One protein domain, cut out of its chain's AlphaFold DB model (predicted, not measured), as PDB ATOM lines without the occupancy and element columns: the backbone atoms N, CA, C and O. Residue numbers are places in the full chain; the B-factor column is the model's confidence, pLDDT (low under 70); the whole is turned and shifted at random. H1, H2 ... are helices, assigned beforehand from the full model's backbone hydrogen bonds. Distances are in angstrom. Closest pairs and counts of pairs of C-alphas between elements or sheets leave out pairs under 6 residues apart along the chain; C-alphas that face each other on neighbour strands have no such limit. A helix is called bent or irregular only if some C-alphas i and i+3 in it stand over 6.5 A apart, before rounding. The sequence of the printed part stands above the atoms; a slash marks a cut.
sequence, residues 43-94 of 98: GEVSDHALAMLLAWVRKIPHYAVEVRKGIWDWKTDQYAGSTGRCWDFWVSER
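What this domain is: This is residues 43 to 94 of the 98 residues of the protein "2-Hacid_dh domain-containing protein" of Candidatus Acetothermia bacterium (UniProt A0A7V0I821). The chain makes a loose, flat, open V: the long helix H1 is one arm, H4 is the other, and H2 and the short H3 touch each other at the bottom. The ends of both arms stick out, residues 43 to 51 of H1 on one side and residues 88 to 94, of which 88 to 92 belong to H4, on the other. The printed part has 52 residues with four named helices, H1 H2 H3 H4 along the chain, and no named strand; the class is all helix. The whole is loose, with a radius of gyration of the C-alphas of 13.6 A and spans of 35 by 33 by 11 A.

How they stand to each other: H1, residues 43 to 58, is close to but not clearly touching H2, residues 60 to 68; their closest C-alphas, of Ala 55 and Pro 61, are 6.8 A apart. They run the same way at a steep tilt of 65 degrees. H2 touches H3, residues 76 to 79, with the closest C-alphas those of His 62 and Asp 77, 7.4 A apart. H3 is close to but not clearly touching H4, residues 84 to 92; the closest C-alphas, of Gln 78 and Gly 84, are 7.4 A apart. H1 is apart from H3 and H4, and H2 is apart from H4. Every O i to N i+4 pair is within hydrogen-bond range in H1 and H2, and 4 of 5 are in H4; H3 is too short for such a pair.

Where its parts are: H1 begins at C-alpha 43 (159.915, 32.752, 20.461) and is 22.3 A long. H2 is 12.2 A, H3 5.5 A and H4 12.9 A from first to last C-alpha. H4 ends at C-alpha 92 (145.120, 20.823, -8.966). It is irregular, but only just: C-alphas 84 and 87 are 6.52 A apart.

The domain as a whole: The two C-alphas farthest apart, of Gly 70 and Arg 94, are 39.8 A apart. The printed part has no cut. The links H1 to H2 and H3 to H4 are tight, and H2 to H3 is short. Residues 78 to 94 have pLDDT under 70.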
ATOM      1  N   GLY A  43     159.112  33.926  20.805       95.19
ATOM      2  CA  GLY A  43     159.915  32.752  20.461       95.19
ATOM      3  C   GLY A  43     159.099  31.466  20.559       95.19
ATOM      4  O   GLY A  43     159.066  30.676  19.624       95.19
ATOM      5  N   GLU A  44     158.346  31.308  21.642       95.31
ATOM      6  CA  GLU A  44     157.505  30.146  21.913       95.31
ATOM      7  C   GLU A  44     156.418  29.978  20.848       95.31
ATOM      8  O   GLU A  44     156.176  28.866  20.378       95.31
ATOM      9  N   VAL A  45     155.773  31.075  20.434       94.75
ATOM     10  CA  VAL A  45     154.776  31.052  19.355       94.75
ATOM     11  C   VAL A  45     155.431  30.704  18.017       94.75
ATOM     12  O   VAL A  45     154.868  29.908  17.262       94.75
ATOM     13  N   SER A  46     156.618  31.247  17.733       96.88
ATOM     14  CA  SER A  46     157.360  30.957  16.498       96.88
ATOM     15  C   SER A  46     157.769  29.483  16.413       96.88
ATOM     16  O   SER A  46     157.507  28.820  15.405       96.88
ATOM     17  N   ASP A  47     158.332  28.943  17.494       98.00
ATOM     18  CA  ASP A  47     158.725  27.539  17.602       98.00
ATOM     19  C   ASP A  47     157.511  26.615  17.485       98.00
ATOM     20  O   ASP A  47     157.551  25.614  16.764       98.00
ATOM     21  N   HIS A  48     156.401  26.960  18.145       97.44
ATOM     22  CA  HIS A  48     155.179  26.168  18.079       97.44
ATOM     23  C   HIS A  48     154.579  26.154  16.671       97.44
ATOM     24  O   HIS A  48     154.175  25.096  16.189       97.44
ATOM     25  N   ALA A  49     154.567  27.295  15.977       97.69
ATOM     26  CA  ALA A  49     154.090  27.381  14.601       97.69
ATOM     27  C   ALA A  49     154.918  26.495  13.657       97.69
ATOM     28  O   ALA A  49     154.354  25.723  12.874       97.69
ATOM     29  N   LEU A  50     156.252  26.537  13.768       98.00
ATOM     30  CA  LEU A  50     157.130  25.683  12.968       98.00
ATOM     31  C   LEU A  50     156.965  24.200  13.326       98.00
ATOM     32  O   LEU A  50     156.901  23.349  12.435       98.00
ATOM     33  N   ALA A  51     156.842  23.879  14.615       97.75
ATOM     34  CA  ALA A  51     156.594  22.519  15.078       97.75
ATOM     35  C   ALA A  51     155.267  21.969  14.532       97.75
ATOM     36  O   ALA A  51     155.233  20.835  14.050       97.75
ATOM     37  N   MET A  52     154.193  22.767  14.538       96.94
ATOM     38  CA  MET A  52     152.901  22.393  13.952       96.94
ATOM     39  C   MET A  52     152.997  22.179  12.439       96.94
ATOM     40  O   MET A  52     152.462  21.192  11.933       96.94
ATOM     41  N   LEU A  53     153.718  23.044  11.720       96.12
ATOM     42  CA  LEU A  53     153.935  22.896  10.278       96.12
ATOM     43  C   LEU A  53     154.665  21.584   9.951       96.12
ATOM     44  O   LEU A  53     154.235  20.823   9.082       96.12
ATOM     45  N   LEU A  54     155.742  21.274  10.678       94.56
ATOM     46  CA  LEU A  54     156.484  20.022  10.508       94.56
ATOM     47  C   LEU A  54     155.641  18.802  10.898       94.56
ATOM     48  O   LEU A  54     155.640  17.801  10.178       94.56
ATOM     49  N   ALA A  55     154.894  18.889  12.000       93.69
ATOM     50  CA  ALA A  55     153.984  17.838  12.443       93.69
ATOM     51  C   ALA A  55     152.897  17.547  11.402       93.69
ATOM     52  O   ALA A  55     152.559  16.380  11.204       93.69
ATOM     53  N   TRP A  56     152.407  18.577  10.706       88.69
ATOM     54  CA  TRP A  56     151.450  18.450   9.610       88.69
ATOM     55  C   TRP A  56     152.067  17.753   8.395       88.69
ATOM     56  O   TRP A  56     151.553  16.732   7.942       88.69
ATOM     57  N   VAL A  57     153.198  18.257   7.888       89.00
ATOM     58  CA  VAL A  57     153.866  17.714   6.687       89.00
ATOM     59  C   VAL A  57     154.303  16.264   6.894       89.00
ATOM     60  O   VAL A  57     154.216  15.442   5.984       89.00
ATOM     61  N   ARG A  58     154.773  15.930   8.097       89.25
ATOM     62  CA  ARG A  58     155.308  14.601   8.426       89.25
ATOM     63  C   ARG A  58     154.297  13.693   9.114       89.25
ATOM     64  O   ARG A  58     154.627  12.543   9.393       89.25
ATOM     65  N   LYS A  59     153.091  14.201   9.384       89.50
ATOM     66  CA  LYS A  59     151.982  13.479  10.022       89.50
ATOM     67  C   LYS A  59     152.407  12.792  11.320       89.50
ATOM     68  O   LYS A  59     151.983  11.683  11.639       89.50
ATOM     69  N   ILE A  60     153.265  13.474  12.080       91.88
ATOM     70  CA  ILE A  60     153.884  12.950  13.304       91.88
ATOM     71  C   ILE A  60     152.823  12.491  14.317       91.88
ATOM     72  O   ILE A  60     152.978  11.390  14.844       91.88
ATOM     73  N   PRO A  61     151.728  13.242  14.574       92.81
ATOM     74  CA  PRO A  61     150.713  12.806  15.533       92.81
ATOM     75  C   PRO A  61     150.040  11.486  15.139       92.81
ATOM     76  O   PRO A  61     149.818  10.643  16.005       92.81
ATOM     77  N   HIS A  62     149.776  11.284  13.843       90.12
ATOM     78  CA  HIS A  62     149.188  10.051  13.308       90.12
ATOM     79  C   HIS A  62     150.111   8.854  13.548       90.12
ATOM     80  O   HIS A  62     149.740   7.911  14.245       90.12
ATOM     81  N   TYR A  63     151.356   8.928  13.073       92.31
ATOM     82  CA  TYR A  63     152.313   7.834  13.254       92.31
ATOM     83  C   TYR A  63     152.646   7.574  14.726       92.31
ATOM     84  O   TYR A  63     152.828   6.427  15.121       92.31
ATOM     85  N   ALA A  64     152.668   8.610  15.570       94.19
ATOM     86  CA  ALA A  64     152.868   8.438  17.005       94.19
ATOM     87  C   ALA A  64     151.729   7.643  17.668       94.19
ATOM     88  O   ALA A  64     151.961   6.949  18.656       94.19
ATOM     89  N   VAL A  65     150.493   7.741  17.170       93.94
ATOM     90  CA  VAL A  65     149.375   6.907  17.641       93.94
ATOM     91  C   VAL A  65     149.541   5.461  17.169       93.94
ATOM     92  O   VAL A  65     149.386   4.549  17.975       93.94
ATOM     93  N   GLU A  66     149.913   5.243  15.909       93.31
ATOM     94  CA  GLU A  66     150.078   3.899  15.337       93.31
ATOM     95  C   GLU A  66     151.229   3.120  15.983       93.31
ATOM     96  O   GLU A  66     151.047   1.979  16.411       93.31
ATOM     97  N   VAL A  67     152.379   3.766  16.187       95.19
ATOM     98  CA  VAL A  67     153.525   3.148  16.869       95.19
ATOM     99  C   VAL A  67     153.170   2.758  18.307       95.19
ATOM    100  O   VAL A  67     153.563   1.686  18.763       95.19
ATOM    101  N   ARG A  68     152.360   3.558  19.018       96.06
ATOM    102  CA  ARG A  68     151.872   3.201  20.367       96.06
ATOM    103  C   ARG A  68     150.942   1.986  20.372       96.06
ATOM    104  O   ARG A  68     150.848   1.318  21.395       96.06
ATOM    105  N   LYS A  69     150.283   1.681  19.252       95.81
ATOM    106  CA  LYS A  69     149.490   0.454  19.067       95.81
ATOM    107  C   LYS A  69     150.345  -0.752  18.651       95.81
ATOM    108  O   LYS A  69     149.800  -1.829  18.439       95.81
ATOM    109  N   GLY A  70     151.663  -0.586  18.514       96.12
ATOM    110  CA  GLY A  70     152.578  -1.620  18.023       96.12
ATOM    111  C   GLY A  70     152.645  -1.721  16.496       96.12
ATOM    112  O   GLY A  70     153.257  -2.649  15.975       96.12
ATOM    113  N   ILE A  71     152.036  -0.780  15.770       93.00
ATOM    114  CA  ILE A  71     152.023  -0.767  14.306       93.00
ATOM    115  C   ILE A  71     153.203   0.080  13.820       93.00
ATOM    116  O   ILE A  71     153.197   1.306  13.930       93.00
ATOM    117  N   TRP A  72     154.222  -0.580  13.268       91.81
ATOM    118  CA  TRP A  72     155.374   0.066  12.633       91.81
ATOM    119  C   TRP A  72     155.260  -0.030  11.107       91.81
ATOM    120  O   TRP A  72     155.956  -0.809  10.459       91.81
ATOM    121  N   ASP A  73     154.335   0.739  10.530       87.88
ATOM    122  CA  ASP A  73     154.126   0.786   9.080       87.88
ATOM    123  C   ASP A  73     153.910   2.228   8.593       87.88
ATOM    124  O   ASP A  73     153.024   2.956   9.053       87.88
ATOM    125  N   TRP A  74     154.735   2.632   7.627       81.62
ATOM    126  CA  TRP A  74     154.692   3.947   6.988       81.62
ATOM    127  C   TRP A  74     153.507   4.102   6.022       81.62
ATOM    128  O   TRP A  74     153.194   5.211   5.608       81.62
ATOM    129  N   LYS A  75     152.816   3.011   5.669       83.06
ATOM    130  CA  LYS A  75     151.619   3.040   4.816       83.06
ATOM    131  C   LYS A  75     150.330   3.305   5.586       83.06
ATOM    132  O   LYS A  75     149.296   3.513   4.960       83.06
ATOM    133  N   THR A  76     150.357   3.330   6.919       79.62
ATOM    134  CA  THR A  76     149.157   3.573   7.752       79.62
ATOM    135  C   THR A  76     148.447   4.882   7.412       79.62
ATOM    136  O   THR A  76     147.227   4.980   7.501       79.62
ATOM    137  N   ASP A  77     149.195   5.879   6.955       71.94
ATOM    138  CA  ASP A  77     148.666   7.151   6.473       71.94
ATOM    139  C   ASP A  77     147.899   7.046   5.135       71.94
ATOM    140  O   ASP A  77     146.987   7.827   4.871       71.94
ATOM    141  N   GLN A  78     148.189   6.042   4.299       64.50
ATOM    142  CA  GLN A  78     147.440   5.799   3.056       64.50
ATOM    143  C   GLN A  78     146.013   5.309   3.338       64.50
ATOM    144  O   GLN A  78     145.095   5.598   2.570       64.50
ATOM    145  N   TYR A  79     145.814   4.603   4.456       53.94
ATOM    146  CA  TYR A  79     144.525   4.037   4.860       53.94
ATOM    147  C   TYR A  79     143.687   4.987   5.724       53.94
ATOM    148  O   TYR A  79     142.468   4.841   5.777       53.94
ATOM    149  N   ALA A  80     144.310   5.987   6.358       56.34
ATOM    150  CA  ALA A  80     143.637   6.939   7.245       56.34
ATOM    151  C   ALA A  80     142.724   7.944   6.520       56.34
ATOM    152  O   ALA A  80     142.010   8.698   7.175       56.34
ATOM    153  N   GLY A  81     142.699   7.937   5.183       51.97
ATOM    154  CA  GLY A  81     141.813   8.786   4.398       51.97
ATOM    155  C   GLY A  81     142.216  10.265   4.434       51.97
ATOM    156  O   GLY A  81     142.158  10.942   5.452       51.97
ATOM    157  N   SER A  82     142.498  10.815   3.252       51.16
ATOM    158  CA  SER A  82     142.321  12.237   2.896       51.16
ATOM    159  C   SER A  82     143.367  13.317   3.224       51.16
ATOM    160  O   SER A  82     143.176  14.424   2.735       51.16
ATOM    161  N   THR A  83     144.516  13.069   3.860       51.78
ATOM    162  CA  THR A  83     145.557  14.135   3.956       51.78
ATOM    163  C   THR A  83     146.600  14.105   2.841       51.78
ATOM    164  O   THR A  83     147.175  15.145   2.532       51.78
ATOM    165  N   GLY A  84     146.813  12.962   2.175       49.16
ATOM    166  CA  GLY A  84     147.618  12.909   0.942       49.16
ATOM    167  C   GLY A  84     147.044  13.793  -0.173       49.16
ATOM    168  O   GLY A  84     147.791  14.435  -0.897       49.16
ATOM    169  N   ARG A  85     145.713  13.943  -0.211       53.03
ATOM    170  CA  ARG A  85     145.022  14.769  -1.205       53.03
ATOM    171  C   ARG A  85     145.060  16.268  -0.930       53.03
ATOM    172  O   ARG A  85     144.623  17.009  -1.787       53.03
ATOM    173  N   CYS A  86     145.508  16.747   0.229       49.75
ATOM    174  CA  CYS A  86     145.448  18.189   0.506       49.75
ATOM    175  C   CYS A  86     146.488  18.961  -0.331       49.75
ATOM    176  O   CYS A  86     146.199  20.044  -0.829       49.75
ATOM    177  N   TRP A  87     147.656  18.350  -0.567       50.97
ATOM    178  CA  TRP A  87     148.645  18.854  -1.525       50.97
ATOM    179  C   TRP A  87     148.201  18.636  -2.976       50.97
ATOM    180  O   TRP A  87     148.303  19.564  -3.770       50.97
ATOM    181  N   ASP A  88     147.632  17.471  -3.307       52.62
ATOM    182  CA  ASP A  88     147.118  17.204  -4.660       52.62
ATOM    183  C   ASP A  88     145.946  18.135  -5.033       52.62
ATOM    184  O   ASP A  88     145.867  18.602  -6.164       52.62
ATOM    185  N   PHE A  89     145.075  18.464  -4.072       45.69
ATOM    186  CA  PHE A  89     143.957  19.400  -4.218       45.69
ATOM    187  C   PHE A  89     144.464  20.822  -4.482       45.69
ATOM    188  O   PHE A  89     144.086  21.434  -5.477       45.69
ATOM    189  N   TRP A  90     145.404  21.309  -3.664       47.41
ATOM    190  CA  TRP A  90     145.951  22.663  -3.806       47.41
ATOM    191  C   TRP A  90     146.798  22.845  -5.077       47.41
ATOM    192  O   TRP A  90     146.831  23.930  -5.655       47.41
ATOM    193  N   VAL A  91     147.473  21.788  -5.546       53.84
ATOM    194  CA  VAL A  91     148.194  21.791  -6.831       53.84
ATOM    195  C   VAL A  91     147.225  21.697  -8.016       53.84
ATOM    196  O   VAL A  91     147.455  22.354  -9.030       53.84
ATOM    197  N   SER A  92     146.120  20.950  -7.894       52.09
ATOM    198  CA  SER A  92     145.120  20.823  -8.966       52.09
ATOM    199  C   SER A  92     144.336  22.110  -9.254       52.09
ATOM    200  O   SER A  92     143.950  22.337 -10.395       52.09
ATOM    201  N   GLU A  93     144.161  22.992  -8.263       51.06
ATOM    202  CA  GLU A  93     143.447  24.272  -8.419       51.06
ATOM    203  C   GLU A  93     144.314  25.401  -9.014       51.06
ATOM    204  O   GLU A  93     143.827  26.511  -9.221       51.06
ATOM    205  N   ARG A  94     145.602  25.151  -9.298       50.38
ATOM    206  CA  ARG A  94     146.548  26.171  -9.794       50.38
ATOM    207  C   ARG A  94     146.959  26.004 -11.261       50.38
ATOM    208  O   ARG A  94     147.858  26.717 -11.711       50.38
TER     209      ARG A  94